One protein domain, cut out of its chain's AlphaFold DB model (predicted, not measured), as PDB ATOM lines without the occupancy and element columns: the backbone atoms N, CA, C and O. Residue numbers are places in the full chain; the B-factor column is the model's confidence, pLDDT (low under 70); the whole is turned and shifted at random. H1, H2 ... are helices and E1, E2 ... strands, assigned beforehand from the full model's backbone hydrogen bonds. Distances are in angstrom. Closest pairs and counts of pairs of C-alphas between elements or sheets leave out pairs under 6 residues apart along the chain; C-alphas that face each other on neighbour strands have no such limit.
ATOM      1  N   SER A  52     211.332 127.863 144.731       58.11
ATOM      2  CA  SER A  52     210.375 128.531 145.628       58.11
ATOM      3  C   SER A  52     210.351 127.901 147.027       58.11
ATOM      4  O   SER A  52     210.382 128.617 148.032       58.11
ATOM      5  N   SER A  53     210.406 126.566 147.111       68.35
ATOM      6  CA  SER A  53     210.480 125.845 148.386       68.35
ATOM      7  C   SER A  53     211.760 126.178 149.164       68.35
ATOM      8  O   SER A  53     211.701 126.353 150.383       68.35
ATOM      9  N   TRP A  54     212.899 126.326 148.480       57.34
ATOM     10  CA  TRP A  54     214.180 126.664 149.109       57.34
ATOM     11  C   TRP A  54     214.239 128.096 149.630       57.34
ATOM     12  O   TRP A  54     214.685 128.312 150.758       57.34
ATOM     13  N   VAL A  55     213.781 129.073 148.842       69.33
ATOM     14  CA  VAL A  55     213.726 130.476 149.286       69.33
ATOM     15  C   VAL A  55     212.815 130.600 150.509       69.33
ATOM     16  O   VAL A  55     213.189 131.247 151.489       69.33
ATOM     17  N   ALA A  56     211.671 129.908 150.507       67.72
ATOM     18  CA  ALA A  56     210.766 129.862 151.650       67.72
ATOM     19  C   ALA A  56     211.395 129.180 152.879       67.72
ATOM     20  O   ALA A  56     211.260 129.685 153.993       67.72
ATOM     21  N   LEU A  57     212.105 128.059 152.707       67.68
ATOM     22  CA  LEU A  57     212.791 127.377 153.809       67.68
ATOM     23  C   LEU A  57     213.891 128.258 154.406       67.68
ATOM     24  O   LEU A  57     213.915 128.460 155.615       67.68
ATOM     25  N   LYS A  58     214.755 128.841 153.567       70.58
ATOM     26  CA  LYS A  58     215.839 129.725 154.012       70.58
ATOM     27  C   LYS A  58     215.291 130.937 154.764       70.58
ATOM     28  O   LYS A  58     215.805 131.266 155.829       70.58
ATOM     29  N   ARG A  59     214.229 131.568 154.249       73.23
ATOM     30  CA  ARG A  59     213.575 132.707 154.910       73.23
ATOM     31  C   ARG A  59     212.973 132.302 156.262       73.23
ATOM     32  O   ARG A  59     213.167 133.021 157.233       73.23
ATOM     33  N   ASN A  60     212.323 131.139 156.348       70.37
ATOM     34  CA  ASN A  60     211.756 130.634 157.604       70.37
ATOM     35  C   ASN A  60     212.834 130.304 158.644       70.37
ATOM     36  O   ASN A  60     212.699 130.699 159.798       70.37
ATOM     37  N   VAL A  61     213.908 129.618 158.242       68.67
ATOM     38  CA  VAL A  61     215.015 129.269 159.145       68.67
ATOM     39  C   VAL A  61     215.700 130.538 159.646       68.67
ATOM     40  O   VAL A  61     215.826 130.716 160.849       68.67
ATOM     41  N   LEU A  62     216.057 131.474 158.762       72.69
ATOM     42  CA  LEU A  62     216.672 132.741 159.174       72.69
ATOM     43  C   LEU A  62     215.755 133.576 160.076       72.69
ATOM     44  O   LEU A  62     216.231 134.172 161.038       72.69
ATOM     45  N   GLY A  63     214.451 133.607 159.787       76.73
ATOM     46  CA  GLY A  63     213.469 134.287 160.631       76.73
ATOM     47  C   GLY A  63     213.376 133.668 162.025       76.73
ATOM     48  O   GLY A  63     213.371 134.390 163.018       76.73
ATOM     49  N   MET A  64     213.380 132.335 162.109       71.89
ATOM     50  CA  MET A  64     213.399 131.619 163.384       71.89
ATOM     51  C   MET A  64     214.673 131.929 164.177       71.89
ATOM     52  O   MET A  64     214.585 132.255 165.352       71.89
ATOM     53  N   TRP A  65     215.841 131.897 163.530       75.26
ATOM     54  CA  TRP A  65     217.129 132.140 164.189       75.26
ATOM     55  C   TRP A  65     217.244 133.572 164.703       75.26
ATOM     56  O   TRP A  65     217.672 133.785 165.834       75.26
ATOM     57  N   ARG A  66     216.807 134.547 163.900       79.23
ATOM     58  CA  ARG A  66     216.758 135.951 164.310       79.23
ATOM     59  C   ARG A  66     215.854 136.134 165.526       79.23
ATOM     60  O   ARG A  66     216.273 136.727 166.512       79.23
ATOM     61  N   LYS A  67     214.659 135.533 165.498       81.60
ATOM     62  CA  LYS A  67     213.736 135.569 166.633       81.60
ATOM     63  C   LYS A  67     214.357 134.944 167.884       81.60
ATOM     64  O   LYS A  67     214.240 135.530 168.953       81.60
ATOM     65  N   THR A  68     215.022 133.795 167.769       78.06
ATOM     66  CA  THR A  68     215.693 133.142 168.903       78.06
ATOM     67  C   THR A  68     216.787 134.029 169.499       78.06
ATOM     68  O   THR A  68     216.770 134.255 170.704       78.06
ATOM     69  N   LEU A  69     217.664 134.599 168.667       81.79
ATOM     70  CA  LEU A  69     218.729 135.512 169.109       81.79
ATOM     71  C   LEU A  69     218.193 136.763 169.809       81.79
ATOM     72  O   LEU A  69     218.809 137.275 170.735       81.79
ATOM     73  N   GLU A  70     217.031 137.245 169.381       88.86
ATOM     74  CA  GLU A  70     216.375 138.386 170.005       88.86
ATOM     75  C   GLU A  70     215.566 138.004 171.248       88.86
ATOM     76  O   GLU A  70     215.141 138.902 171.960       88.86
ATOM     77  N   THR A  71     215.278 136.727 171.511       91.03
ATOM     78  CA  THR A  71     214.367 136.306 172.597       91.03
ATOM     79  C   THR A  71     215.064 136.217 173.950       91.03
ATOM     80  O   THR A  71     214.411 136.382 174.981       91.03
ATOM     81  N   TYR A  72     216.372 135.981 173.958       93.92
ATOM     82  CA  TYR A  72     217.139 135.772 175.178       93.92
ATOM     83  C   TYR A  72     218.122 136.911 175.412       93.92
ATOM     84  O   TYR A  72     218.731 137.448 174.486       93.92
ATOM     85  N   GLU A  73     218.286 137.268 176.676       94.48
ATOM     86  CA  GLU A  73     219.232 138.279 177.123       94.48
ATOM     87  C   GLU A  73     220.097 137.734 178.253       94.48
ATOM     88  O   GLU A  73     219.737 136.771 178.935       94.48
ATOM     89  N   THR A  74     221.260 138.353 178.433       95.17
ATOM     90  CA  THR A  74     222.130 138.065 179.567       95.17
ATOM     91  C   THR A  74     221.795 139.044 180.685       95.17
ATOM     92  O   THR A  74     221.889 140.254 180.487       95.17
ATOM     93  N   ARG A  75     221.400 138.531 181.849       92.41
ATOM     94  CA  ARG A  75     221.199 139.298 183.079       92.41
ATOM     95  C   ARG A  75     222.287 138.944 184.077       92.41
ATOM     96  O   ARG A  75     222.516 137.771 184.347       92.41
ATOM     97  N   THR A  76     222.919 139.951 184.657       92.37
ATOM     98  CA  THR A  76     223.877 139.762 185.747       92.37
ATOM     99  C   THR A  76     223.137 139.886 187.075       92.37
ATOM    100  O   THR A  76     222.507 140.908 187.343       92.37
ATOM    101  N   LEU A  77     223.185 138.834 187.887       88.70
ATOM    102  CA  LEU A  77     222.673 138.803 189.257       88.70
ATOM    103  C   LEU A  77     223.849 138.662 190.235       88.70
ATOM    104  O   LEU A  77     225.000 138.517 189.825       88.70
ATOM    105  N   ALA A  78     223.565 138.715 191.538       88.13
ATOM    106  CA  ALA A  78     224.595 138.698 192.580       88.13
ATOM    107  C   ALA A  78     225.506 137.458 192.527       88.13
ATOM    108  O   ALA A  78     226.667 137.532 192.918       88.13
ATOM    109  N   ASP A  79     224.991 136.328 192.048       90.80
ATOM    110  CA  ASP A  79     225.684 135.043 192.048       90.80
ATOM    111  C   ASP A  79     226.119 134.569 190.648       90.80
ATOM    112  O   ASP A  79     226.529 133.413 190.491       90.80
ATOM    113  N   GLY A  80     226.040 135.440 189.633       93.29
ATOM    114  CA  GLY A  80     226.582 135.174 188.302       93.29
ATOM    115  C   GLY A  80     225.808 135.809 187.149       93.29
ATOM    116  O   GLY A  80     224.910 136.633 187.324       93.29
ATOM    117  N   GLU A  81     226.174 135.403 185.937       95.73
ATOM    118  CA  GLU A  81     225.467 135.786 184.718       95.73
ATOM    119  C   GLU A  81     224.482 134.704 184.292       95.73
ATOM    120  O   GLU A  81     224.783 133.510 184.314       95.73
ATOM    121  N   TYR A  82     223.317 135.147 183.840       94.88
ATOM    122  CA  TYR A  82     222.189 134.301 183.498       94.88
ATOM    123  C   TYR A  82     221.693 134.606 182.100       94.88
ATOM    124  O   TYR A  82     221.428 135.758 181.769       94.88
ATOM    125  N   ARG A  83     221.503 133.570 181.288       94.83
ATOM    126  CA  ARG A  83     220.821 133.665 180.001       94.83
ATOM    127  C   ARG A  83     219.350 133.336 180.198       94.83
ATOM    128  O   ARG A  83     219.006 132.211 180.558       94.83
ATOM    129  N   VAL A  84     218.485 134.327 180.005       92.95
ATOM    130  CA  VAL A  84     217.055 134.245 180.344       92.95
ATOM    131  C   VAL A  84     216.201 134.831 179.229       92.95
ATOM    132  O   VAL A  84     216.676 135.623 178.418       92.95
ATOM    133  N   ASN A  85     214.925 134.452 179.168       92.10
ATOM    134  CA  ASN A  85     214.005 135.033 178.193       92.10
ATOM    135  C   ASN A  85     213.722 136.507 178.548       92.10
ATOM    136  O   ASN A  85     213.301 136.811 179.665       92.10
ATOM    137  N   LYS A  86     213.911 137.425 177.593       91.08
ATOM    138  CA  LYS A  86     213.726 138.870 177.808       91.08
ATOM    139  C   LYS A  86     212.293 139.243 178.187       91.08
ATOM    140  O   LYS A  86     212.073 140.210 178.903       91.08
ATOM    141  N   ASN A  87     211.319 138.458 177.720       87.77
ATOM    142  CA  ASN A  87     209.897 138.714 177.939       87.77
ATOM    143  C   ASN A  87     209.411 138.178 179.293       87.77
ATOM    144  O   ASN A  87     208.205 138.167 179.545       87.77
ATOM    145  N   LEU A  88     210.317 137.700 180.158       81.35
ATOM    146  CA  LEU A  88     209.958 137.417 181.541       81.35
ATOM    147  C   LEU A  88     209.494 138.719 182.208       81.35
ATOM    148  O   LEU A  88     210.165 139.744 182.058       81.35
ATOM    149  N   PRO A  89     208.372 138.695 182.945       71.54
ATOM    150  CA  PRO A  89     207.816 139.883 183.578       71.54
ATOM    151  C   PRO A  89     208.882 140.588 184.425       71.54
ATOM    152  O   PRO A  89     209.471 140.002 185.330       71.54
ATOM    153  N   HIS A  90     209.158 141.855 184.105       62.05
ATOM    154  CA  HIS A  90     210.310 142.585 184.642       62.05
ATOM    155  C   HIS A  90     210.233 142.919 186.143       62.05
ATOM    156  O   HIS A  90     211.195 143.478 186.666       62.05
ATOM    157  N   ARG A  91     209.134 142.637 186.858       51.29
ATOM    158  CA  ARG A  91     208.932 143.059 188.259       51.29
ATOM    159  C   ARG A  91     207.833 142.268 188.975       51.29
ATOM    160  O   ARG A  91     206.934 141.753 188.320       51.29
ATOM    161  N   PRO A  92     207.811 142.316 190.316       49.85
ATOM    162  CA  PRO A  92     208.770 141.681 191.199       49.85
ATOM    163  C   PRO A  92     208.369 140.205 191.364       49.85
ATOM    164  O   PRO A  92     208.224 139.716 192.481       49.85
ATOM    165  N   ILE A  93     208.103 139.490 190.269       52.70
ATOM    166  CA  ILE A  93     208.138 138.036 190.349       52.70
ATOM    167  C   ILE A  93     209.593 137.763 190.681       52.70
ATOM    168  O   ILE A  93     210.470 138.068 189.868       52.70
ATOM    169  N   LYS A  94     209.851 137.360 191.937       59.73
ATOM    170  CA  LYS A  94     211.159 136.859 192.352       59.73
ATOM    171  C   LYS A  94     211.625 135.997 191.195       59.73
ATOM    172  O   LYS A  94     210.880 135.117 190.771       59.73
ATOM    173  N   PHE A  95     212.772 136.346 190.624       62.25
ATOM    174  CA  PHE A  95     213.463 135.448 189.724       62.25
ATOM    175  C   PHE A  95     213.718 134.205 190.564       62.25
ATOM    176  O   PHE A  95     214.652 134.189 191.357       62.25
ATOM    177  N   ASP A  96     212.778 133.270 190.518       70.27
ATOM    178  CA  ASP A  96     212.897 131.985 191.156       70.27
ATOM    179  C   ASP A  96     213.492 131.095 190.076       70.27
ATOM    180  O   ASP A  96     212.792 130.760 189.110       70.27
ATOM    181  N   PRO A  97     214.799 130.794 190.158       69.10
ATOM    182  CA  PRO A  97     215.472 129.966 189.170       69.10
ATOM    183  C   PRO A  97     214.750 128.623 188.996       69.10
ATOM    184  O   PRO A  97     214.828 128.011 187.934       69.10
ATOM    185  N   GLU A  98     214.002 128.180 190.010       74.48
ATOM    186  CA  GLU A  98     213.274 126.923 189.982       74.48
ATOM    187  C   GLU A  98     212.043 126.929 189.068       74.48
ATOM    188  O   GLU A  98     211.578 125.846 188.728       74.48
ATOM    189  N   ASP A  99     211.528 128.071 188.614       79.68
ATOM    190  CA  ASP A  99     210.293 128.113 187.804       79.68
ATOM    191  C   ASP A  99     210.523 128.517 186.343       79.68
ATOM    192  O   ASP A  99     209.681 128.291 185.464       79.68
ATOM    193  N   ILE A 100     211.682 129.097 186.050       85.19
ATOM    194  CA  ILE A 100     211.984 129.683 184.746       85.19
ATOM    195  C   ILE A 100     213.095 128.936 184.028       85.19
ATOM    196  O   ILE A 100     214.118 128.556 184.597       85.19
ATOM    197  N   VAL A 101     212.912 128.782 182.720       86.97
ATOM    198  CA  VAL A 101     213.943 128.230 181.848       86.97
ATOM    199  C   VAL A 101     215.072 129.249 181.735       86.97
ATOM    200  O   VAL A 101     214.880 130.350 181.210       86.97
ATOM    201  N   HIS A 102     216.253 128.875 182.217       92.96
ATOM    202  CA  HIS A 102     217.432 129.725 182.176       92.96
ATOM    203  C   HIS A 102     218.720 128.901 182.084       92.96
ATOM    204  O   HIS A 102     218.729 127.683 182.277       92.96
ATOM    205  N   ALA A 103     219.814 129.586 181.767       94.74
ATOM    206  CA  ALA A 103     221.158 129.033 181.847       94.74
ATOM    207  C   ALA A 103     222.064 129.947 182.663       94.74
ATOM    208  O   ALA A 103     221.919 131.167 182.600       94.74
ATOM    209  N   LYS A 104     223.017 129.370 183.385       96.02
ATOM    210  CA  LYS A 104     224.019 130.091 184.168       96.02
ATOM    211  C   LYS A 104     225.372 130.062 183.461       96.02
ATOM    212  O   LYS A 104     225.748 129.057 182.855       96.02
ATOM    213  N   ARG A 105     226.114 131.169 183.506       97.26
ATOM    214  CA  ARG A 105     227.486 131.219 182.995       97.26
ATOM    215  C   ARG A 105     228.431 130.510 183.963       97.26
ATOM    216  O   ARG A 105     228.441 130.792 185.156       97.26
ATOM    217  N   THR A 106     229.246 129.625 183.412       96.01
ATOM    218  CA  THR A 106     230.320 128.878 184.076       96.01
ATOM    219  C   THR A 106     231.646 129.139 183.352       96.01
ATOM    220  O   THR A 106     231.679 129.810 182.314       96.01
ATOM    221  N   ASP A 107     232.736 128.600 183.886       95.71
ATOM    222  CA  ASP A 107     234.078 128.632 183.294       95.71
ATOM    223  C   ASP A 107     234.145 127.935 181.924       95.71
ATOM    224  O   ASP A 107     234.852 128.394 181.028       95.71
ATOM    225  N   VAL A 108     233.362 126.873 181.732       93.67
ATOM    226  CA  VAL A 108     233.310 126.093 180.483       93.67
ATOM    227  C   VAL A 108     232.281 126.598 179.463       93.67
ATOM    228  O   VAL A 108     232.255 126.120 178.328       93.67
ATOM    229  N   GLY A 109     231.413 127.544 179.841       95.27
ATOM    230  CA  GLY A 109     230.362 128.080 178.971       95.27
ATOM    231  C   GLY A 109     229.027 128.302 179.680       95.27
ATOM    232  O   GLY A 109     228.968 128.573 180.876       95.27
ATOM    233  N   TRP A 110     227.931 128.207 178.937       96.74
ATOM    234  CA  TRP A 110     226.565 128.337 179.434       96.74
ATOM    235  C   TRP A 110     225.988 126.982 179.835       96.74
ATOM    236  O   TRP A 110     225.795 126.114 178.982       96.74
ATOM    237  N   HIS A 111     225.686 126.824 181.120       94.92
ATOM    238  CA  HIS A 111     225.086 125.628 181.696       94.92
ATOM    239  C   HIS A 111     223.569 125.786 181.806       94.92
ATOM    240  O   HIS A 111     223.088 126.743 182.403       94.92
ATOM    241  N   CYS A 112     222.805 124.870 181.221       92.89
ATOM    242  CA  CYS A 112     221.353 124.852 181.314       92.89
ATOM    243  C   CYS A 112     220.915 124.368 182.701       92.89
ATOM    244  O   CYS A 112     221.153 123.218 183.062       92.89
ATOM    245  N   GLU A 113     220.217 125.233 183.433       91.48
ATOM    246  CA  GLU A 113     219.766 124.980 184.808       91.48
ATOM    247  C   GLU A 113     218.379 124.324 184.859       91.48
ATOM    248  O   GLU A 113     217.806 124.124 185.929       91.48
ATOM    249  N   VAL A 114     217.807 123.955 183.705       86.05
ATOM    250  CA  VAL A 114     216.589 123.142 183.689       86.05
ATOM    251  C   VAL A 114     216.913 121.793 184.344       86.05
ATOM    252  O   VAL A 114     217.789 121.073 183.849       86.05
ATOM    253  N   PRO A 115     216.221 121.409 185.434       78.19
ATOM    254  CA  PRO A 115     216.542 120.186 186.156       78.19
ATOM    255  C   PRO A 115     216.545 118.960 185.241       78.19
ATOM    256  O   PRO A 115     215.648 118.798 184.416       78.19
ATOM    257  N   GLN A 116     217.542 118.087 185.427       77.58
ATOM    258  CA  GLN A 116     217.847 116.900 184.605       77.58
ATOM    259  C   GLN A 116     218.469 117.180 183.228       77.58
ATOM    260  O   GLN A 116     218.951 116.235 182.607       77.58
ATOM    261  N   CYS A 117     218.488 118.426 182.739       82.30
ATOM    262  CA  CYS A 117     219.097 118.724 181.448       82.30
ATOM    263  C   CYS A 117     220.627 118.739 181.539       82.30
ATOM    264  O   CYS A 117     221.284 118.033 180.776       82.30
ATOM    265  N   GLU A 118     221.180 119.528 182.470       80.08
ATOM    266  CA  GLU A 118     222.624 119.653 182.757       80.08
ATOM    267  C   GLU A 118     223.504 119.921 181.512       80.08
ATOM    268  O   GLU A 118     224.723 119.725 181.524       80.08
ATOM    269  N   ALA A 119     222.897 120.357 180.406       88.34
ATOM    270  CA  ALA A 119     223.581 120.565 179.141       88.34
ATOM    271  C   ALA A 119     224.442 121.827 179.211       88.34
ATOM    272  O   ALA A 119     224.013 122.851 179.734       88.34
ATOM    273  N   THR A 120     225.650 121.769 178.654       92.12
ATOM    274  CA  THR A 120     226.585 122.900 178.658       92.12
ATOM    275  C   THR A 120     227.000 123.242 177.238       92.12
ATOM    276  O   THR A 120     227.355 122.358 176.460       92.12
ATOM    277  N   PHE A 121     226.960 124.528 176.899       92.61
ATOM    278  CA  PHE A 121     227.278 125.026 175.565       92.61
ATOM    279  C   PHE A 121     228.280 126.175 175.655       92.61
ATOM    280  O   PHE A 121     228.057 127.100 176.431       92.61
ATOM    281  N   PRO A 122     229.341 126.200 174.838       90.13
ATOM    282  CA  PRO A 122     230.338 127.263 174.943       90.13
ATOM    283  C   PRO A 122     229.814 128.624 174.451       90.13
ATOM    284  O   PRO A 122     230.168 129.669 174.987       90.13
ATOM    285  N   GLY A 123     228.925 128.627 173.450       89.28
ATOM    286  CA  GLY A 123     228.442 129.841 172.787       89.28
ATOM    287  C   GLY A 123     227.001 130.222 173.132       89.28
ATOM    288  O   GLY A 123     226.146 129.359 173.332       89.28
ATOM    289  N   THR A 124     226.716 131.527 173.100       92.45
ATOM    290  CA  THR A 124     225.386 132.117 173.356       92.45
ATOM    291  C   THR A 124     224.314 131.614 172.387       92.45
ATOM    292  O   THR A 124     223.231 131.227 172.804       92.45
ATOM    293  N   LEU A 125     224.624 131.528 171.090       87.27
ATOM    294  CA  LEU A 125     223.665 131.053 170.087       87.27
ATOM    295  C   LEU A 125     223.196 129.616 170.362       87.27
ATOM    296  O   LEU A 125     222.015 129.305 170.212       87.27
ATOM    297  N   ALA A 126     224.122 128.733 170.743       87.03
ATOM    298  CA  ALA A 126     223.805 127.333 170.997       87.03
ATOM    299  C   ALA A 126     222.904 127.188 172.229       87.03
ATOM    300  O   ALA A 126     221.903 126.471 172.163       87.03
ATOM    301  N   ILE A 127     223.208 127.919 173.310       92.73
ATOM    302  CA  ILE A 127     222.354 127.907 174.496       92.73
ATOM    303  C   ILE A 127     220.991 128.557 174.228       92.73
ATOM    304  O   ILE A 127     219.992 128.028 174.691       92.73
ATOM    305  N   ASP A 128     220.889 129.617 173.425       91.95
ATOM    306  CA  ASP A 128     219.596 130.257 173.134       91.95
ATOM    307  C   ASP A 128     218.654 129.316 172.370       91.95
ATOM    308  O   ASP A 128     217.473 129.195 172.696       91.95
ATOM    309  N   ILE A 129     219.184 128.597 171.373       84.31
ATOM    310  CA  ILE A 129     218.429 127.563 170.647       84.31
ATOM    311  C   ILE A 129     218.012 126.443 171.605       84.31
ATOM    312  O   ILE A 129     216.887 125.945 171.531       84.31
ATOM    313  N   HIS A 130     218.910 126.058 172.508       86.03
ATOM    314  CA  HIS A 130     218.630 125.036 173.503       86.03
ATOM    315  C   HIS A 130     217.529 125.470 174.485       86.03
ATOM    316  O   HIS A 130     216.541 124.758 174.641       86.03
ATOM    317  N   LEU A 131     217.622 126.657 175.085       87.92
ATOM    318  CA  LEU A 131     216.599 127.198 175.986       87.92
ATOM    319  C   LEU A 131     215.249 127.341 175.275       87.92
ATOM    320  O   LEU A 131     214.211 127.020 175.849       87.92
ATOM    321  N   GLN A 132     215.250 127.721 173.995       85.00
ATOM    322  CA  GLN A 132     214.030 127.790 173.189       85.00
ATOM    323  C   GLN A 132     213.314 126.438 173.066       85.00
ATOM    324  O   GLN A 132     212.087 126.424 172.928       85.00
ATOM    325  N   SER A 133     214.050 125.323 173.124       80.12
ATOM    326  CA  SER A 133     213.474 123.973 173.095       80.12
ATOM    327  C   SER A 133     212.790 123.574 174.408       80.12
ATOM    328  O   SER A 133     211.819 122.821 174.370       80.12
ATOM    329  N   HIS A 134     213.220 124.146 175.540       80.33
ATOM    330  CA  HIS A 134     212.536 124.014 176.835       80.33
ATOM    331  C   HIS A 134     211.323 124.945 176.949       80.33
ATOM    332  O   HIS A 134     210.353 124.628 177.635       80.33
ATOM    333  N   GLY A 135     211.349 126.088 176.256       80.14
ATOM    334  CA  GLY A 135     210.306 127.113 176.305       80.14
ATOM    335  C   GLY A 135     210.665 128.268 177.241       80.14
ATOM    336  O   GLY A 135     211.828 128.649 177.354       80.14
ATOM    337  N   THR A 136     209.655 128.881 177.867       77.49
ATOM    338  CA  THR A 136     209.845 130.040 178.765       77.49
ATOM    339  C   THR A 136     209.661 129.675 180.237       77.49
ATOM    340  O   THR A 136     210.434 130.115 181.083       77.49
ATOM    341  N   ILE A 137     208.637 128.875 180.534       75.53
ATOM    342  CA  ILE A 137     208.277 128.429 181.885       75.53
ATOM    343  C   ILE A 137     208.584 126.941 181.961       75.53
ATOM    344  O   ILE A 137     208.259 126.209 181.019       75.53
ATOM    345  N   ILE A 138     209.201 126.504 183.058       77.78
ATOM    346  CA  ILE A 138     209.478 125.086 183.256       77.78
ATOM    347  C   ILE A 138     208.150 124.359 183.460       77.78
ATOM    348  O   ILE A 138     207.369 124.692 184.346       77.78
ATOM    349  N   LYS A 139     207.893 123.352 182.629       82.47
ATOM    350  CA  LYS A 139     206.732 122.471 182.767       82.47
ATOM    351  C   LYS A 139     207.165 121.149 183.364       82.47
ATOM    352  O   LYS A 139     208.274 120.691 183.117       82.47
ATOM    353  N   VAL A 182     211.684 118.356 181.416       68.43
ATOM    354  CA  VAL A 182     211.923 118.371 179.983       68.43
ATOM    355  C   VAL A 182     211.013 117.327 179.343       68.43
ATOM    356  O   VAL A 182     210.757 116.296 179.973       68.43
ATOM    357  N   PRO A 183     210.536 117.560 178.113       66.57
ATOM    358  CA  PRO A 183     209.826 116.530 177.370       66.57
ATOM    359  C   PRO A 183     210.710 115.292 177.147       66.57
ATOM    360  O   PRO A 183     211.940 115.389 177.162       66.57
ATOM    361  N   LYS A 184     210.107 114.137 176.853       64.42
ATOM    362  CA  LYS A 184     210.823 112.967 176.319       64.42
ATOM    363  C   LYS A 184     211.622 113.373 175.079       64.42
ATOM    364  O   LYS A 184     211.159 114.188 174.279       64.42
ATOM    365  N   ASP A 185     212.786 112.753 174.887       62.58
ATOM    366  CA  ASP A 185     213.677 113.037 173.753       62.58
ATOM    367  C   ASP A 185     212.934 112.993 172.414       62.58
ATOM    368  O   ASP A 185     213.147 113.856 171.572       62.58
ATOM    369  N   ASP A 186     211.988 112.068 172.242       57.15
ATOM    370  CA  ASP A 186     211.152 111.984 171.042       57.15
ATOM    371  C   ASP A 186     210.282 113.227 170.835       57.15
ATOM    372  O   ASP A 186     210.117 113.687 169.706       57.15
ATOM    373  N   VAL A 187     209.745 113.814 171.908       55.89
ATOM    374  CA  VAL A 187     208.980 115.068 171.859       55.89
ATOM    375  C   VAL A 187     209.907 116.237 171.543       55.89
ATOM    376  O   VAL A 187     209.556 117.080 170.718       55.89
ATOM    377  N   LEU A 188     211.115 116.266 172.115       60.15
ATOM    378  CA  LEU A 188     212.132 117.263 171.779       60.15
ATOM    379  C   LEU A 188     212.523 117.164 170.298       60.15
ATOM    380  O   LEU A 188     212.510 118.161 169.578       60.15
ATOM    381  N   PHE A 189     212.813 115.956 169.817       59.07
ATOM    382  CA  PHE A 189     213.249 115.688 168.454       59.07
ATOM    383  C   PHE A 189     212.137 115.965 167.446       59.07
ATOM    384  O   PHE A 189     212.374 116.620 166.436       59.07
ATOM    385  N   THR A 190     210.903 115.535 167.720       56.78
ATOM    386  CA  THR A 190     209.743 115.854 166.871       56.78
ATOM    387  C   THR A 190     209.429 117.345 166.881       56.78
ATOM    388  O   THR A 190     209.123 117.902 165.826       56.78
ATOM    389  N   THR A 191     209.576 118.027 168.019       57.58
ATOM    390  CA  THR A 191     209.449 119.487 168.111       57.58
ATOM    391  C   THR A 191     210.529 120.172 167.282       57.58
ATOM    392  O   THR A 191     210.206 121.028 166.462       57.58
ATOM    393  N   LEU A 192     211.790 119.750 167.396       59.40
ATOM    394  CA  LEU A 192     212.886 120.254 166.573       59.40
ATOM    395  C   LEU A 192     212.647 119.979 165.087       59.40
ATOM    396  O   LEU A 192     212.758 120.903 164.291       59.40
ATOM    397  N   LEU A 193     212.249 118.766 164.694       61.35
ATOM    398  CA  LEU A 193     211.897 118.419 163.310       61.35
ATOM    399  C   LEU A 193     210.766 119.304 162.773       61.35
ATOM    400  O   LEU A 193     210.857 119.817 161.654       61.35
ATOM    401  N   LYS A 194     209.721 119.515 163.582       58.22
ATOM    402  CA  LYS A 194     208.564 120.352 163.250       58.22
ATOM    403  C   LYS A 194     208.961 121.817 163.092       58.22
ATOM    404  O   LYS A 194     208.531 122.461 162.136       58.22
ATOM    405  N   LEU A 195     209.794 122.337 163.993       55.71
ATOM    406  CA  LEU A 195     210.274 123.720 163.963       55.71
ATOM    407  C   LEU A 195     211.274 123.956 162.825       55.71
ATOM    408  O   LEU A 195     211.196 124.963 162.126       55.71
ATOM    409  N   LEU A 196     212.174 123.004 162.589       56.91
ATOM    410  CA  LEU A 196     213.254 123.117 161.610       56.91
ATOM    411  C   LEU A 196     212.839 122.665 160.200       56.91
ATOM    412  O   LEU A 196     213.635 122.774 159.267       56.91
ATOM    413  N   LYS A 197     211.587 122.212 160.020       55.70
ATOM    414  CA  LYS A 197     211.012 121.736 158.746       55.70
ATOM    415  C   LYS A 197     211.968 120.815 157.985       55.70
ATOM    416  O   LYS A 197     212.119 120.926 156.764       55.70
ATOM    417  N   PHE A 198     212.639 119.914 158.694       51.42
ATOM    418  CA  PHE A 198     213.510 118.954 158.039       51.42
ATOM    419  C   PHE A 198     212.649 118.006 157.202       51.42
ATOM    420  O   PHE A 198     211.767 117.323 157.717       51.42
ATOM    421  N   LYS A 199     212.891 117.969 155.888       52.25
ATOM    422  CA  LYS A 199     212.340 116.910 155.044       52.25
ATOM    423  C   LYS A 199     213.099 115.630 155.364       52.25
ATOM    424  O   LYS A 199     214.299 115.553 155.109       52.25
ATOM    425  N   HIS A 200     212.397 114.642 155.909       45.83
ATOM    426  CA  HIS A 200     212.909 113.282 155.987       45.83
ATOM    427  C   HIS A 200     213.053 112.762 154.554       45.83
ATOM    428  O   HIS A 200     212.057 112.589 153.850       45.83
TER     429      HIS A 200
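Overview. This is residues 52 to 139 and 182 to 200 of the 251 residues of an uncharacterized protein of Fonsecaea pedrosoi CBS 271.37 (UniProt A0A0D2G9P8). A strongly twisted sheet of four strands with helix H2 packed over one face makes a head, and the long helix H1 leads straight into edge strand E1 as an arm that makes much of the length. The short helix H3 lies beyond H2, with H2 between it and the sheet, and residues 89 to 94 of the link from E2 to E3 stick out. The printed part has 107 residues with three named helices and four named strands, in the order H1 E1 E2 E3 E4 H2 H3; the sheet runs E1 E2 E3 E4, all antiparallel, and the class is mixed, helices and strands. It is compact, with a radius of gyration of the C-alphas of 14.9 A, yet elongated in outline, spanning 50 by 28 by 26 A.

Along the chain. Begin with the sheet: find C-alpha 72 at (217.139, 135.772, 175.178), where E1, residues 72 to 77, begins. E2 is residues 80 to 85, 16.1 A long, E3 residues 102 to 106, and E4 residues 109 to 112. Go back to C-alpha 52 at (210.375, 128.531, 145.628); from there H1, residues 52 to 71, runs 28.3 A. H2 is residues 124 to 134, 15.6 A, and H3 is residues 185 to 196, 15.8 A, ending at C-alpha 196 at (213.254, 123.117, 161.610).

Arrangement. The strands form a meander, each the antiparallel neighbour of the one before, and each neighbour pair is a hairpin. Look for N 75 and O 82 at 2.8 A between E1 and E2, N 83 and O 103 at 2.8 A between E2 and E3, and N 104 and O 111 at 2.8 A between E3 and E4. H2 is on one face of the sheet, which gives two layers, a helix over a sheet, at a height over the sheet of 7.7 A. It lies over E3; their closest C-alphas, those of His 102 and Leu 131, are 6.7 A apart. H1, with residues 68 to 69 alone, touches H2 about perpendicular at 85 degrees; the closest C-alphas, of Thr 68 and Asp 128, are 6.4 A apart. H3, with residues 188 to 192 alone, only just touches H2, with 3 pairs of C-alphas within 8 A, the closest those of Ser 133 and Leu 188 at 7.0 A. In H1, H2 and H3 every O i to N i+4 pair is within hydrogen-bond range.

Size, cuts and confidence. The two C-alphas farthest apart, of Ser 52 and Ala 78, are 50.1 A apart. Residues 140 to 181 are not printed; C-alphas 139 and 182 are 7.2 A apart across the cut. The links E2 to E3 and E4 to H2 are long. Mean pLDDT of the printed part is 78.1, with residues 52 to 57, 61, 90 to 95, 97 and 182 to 200 under 70.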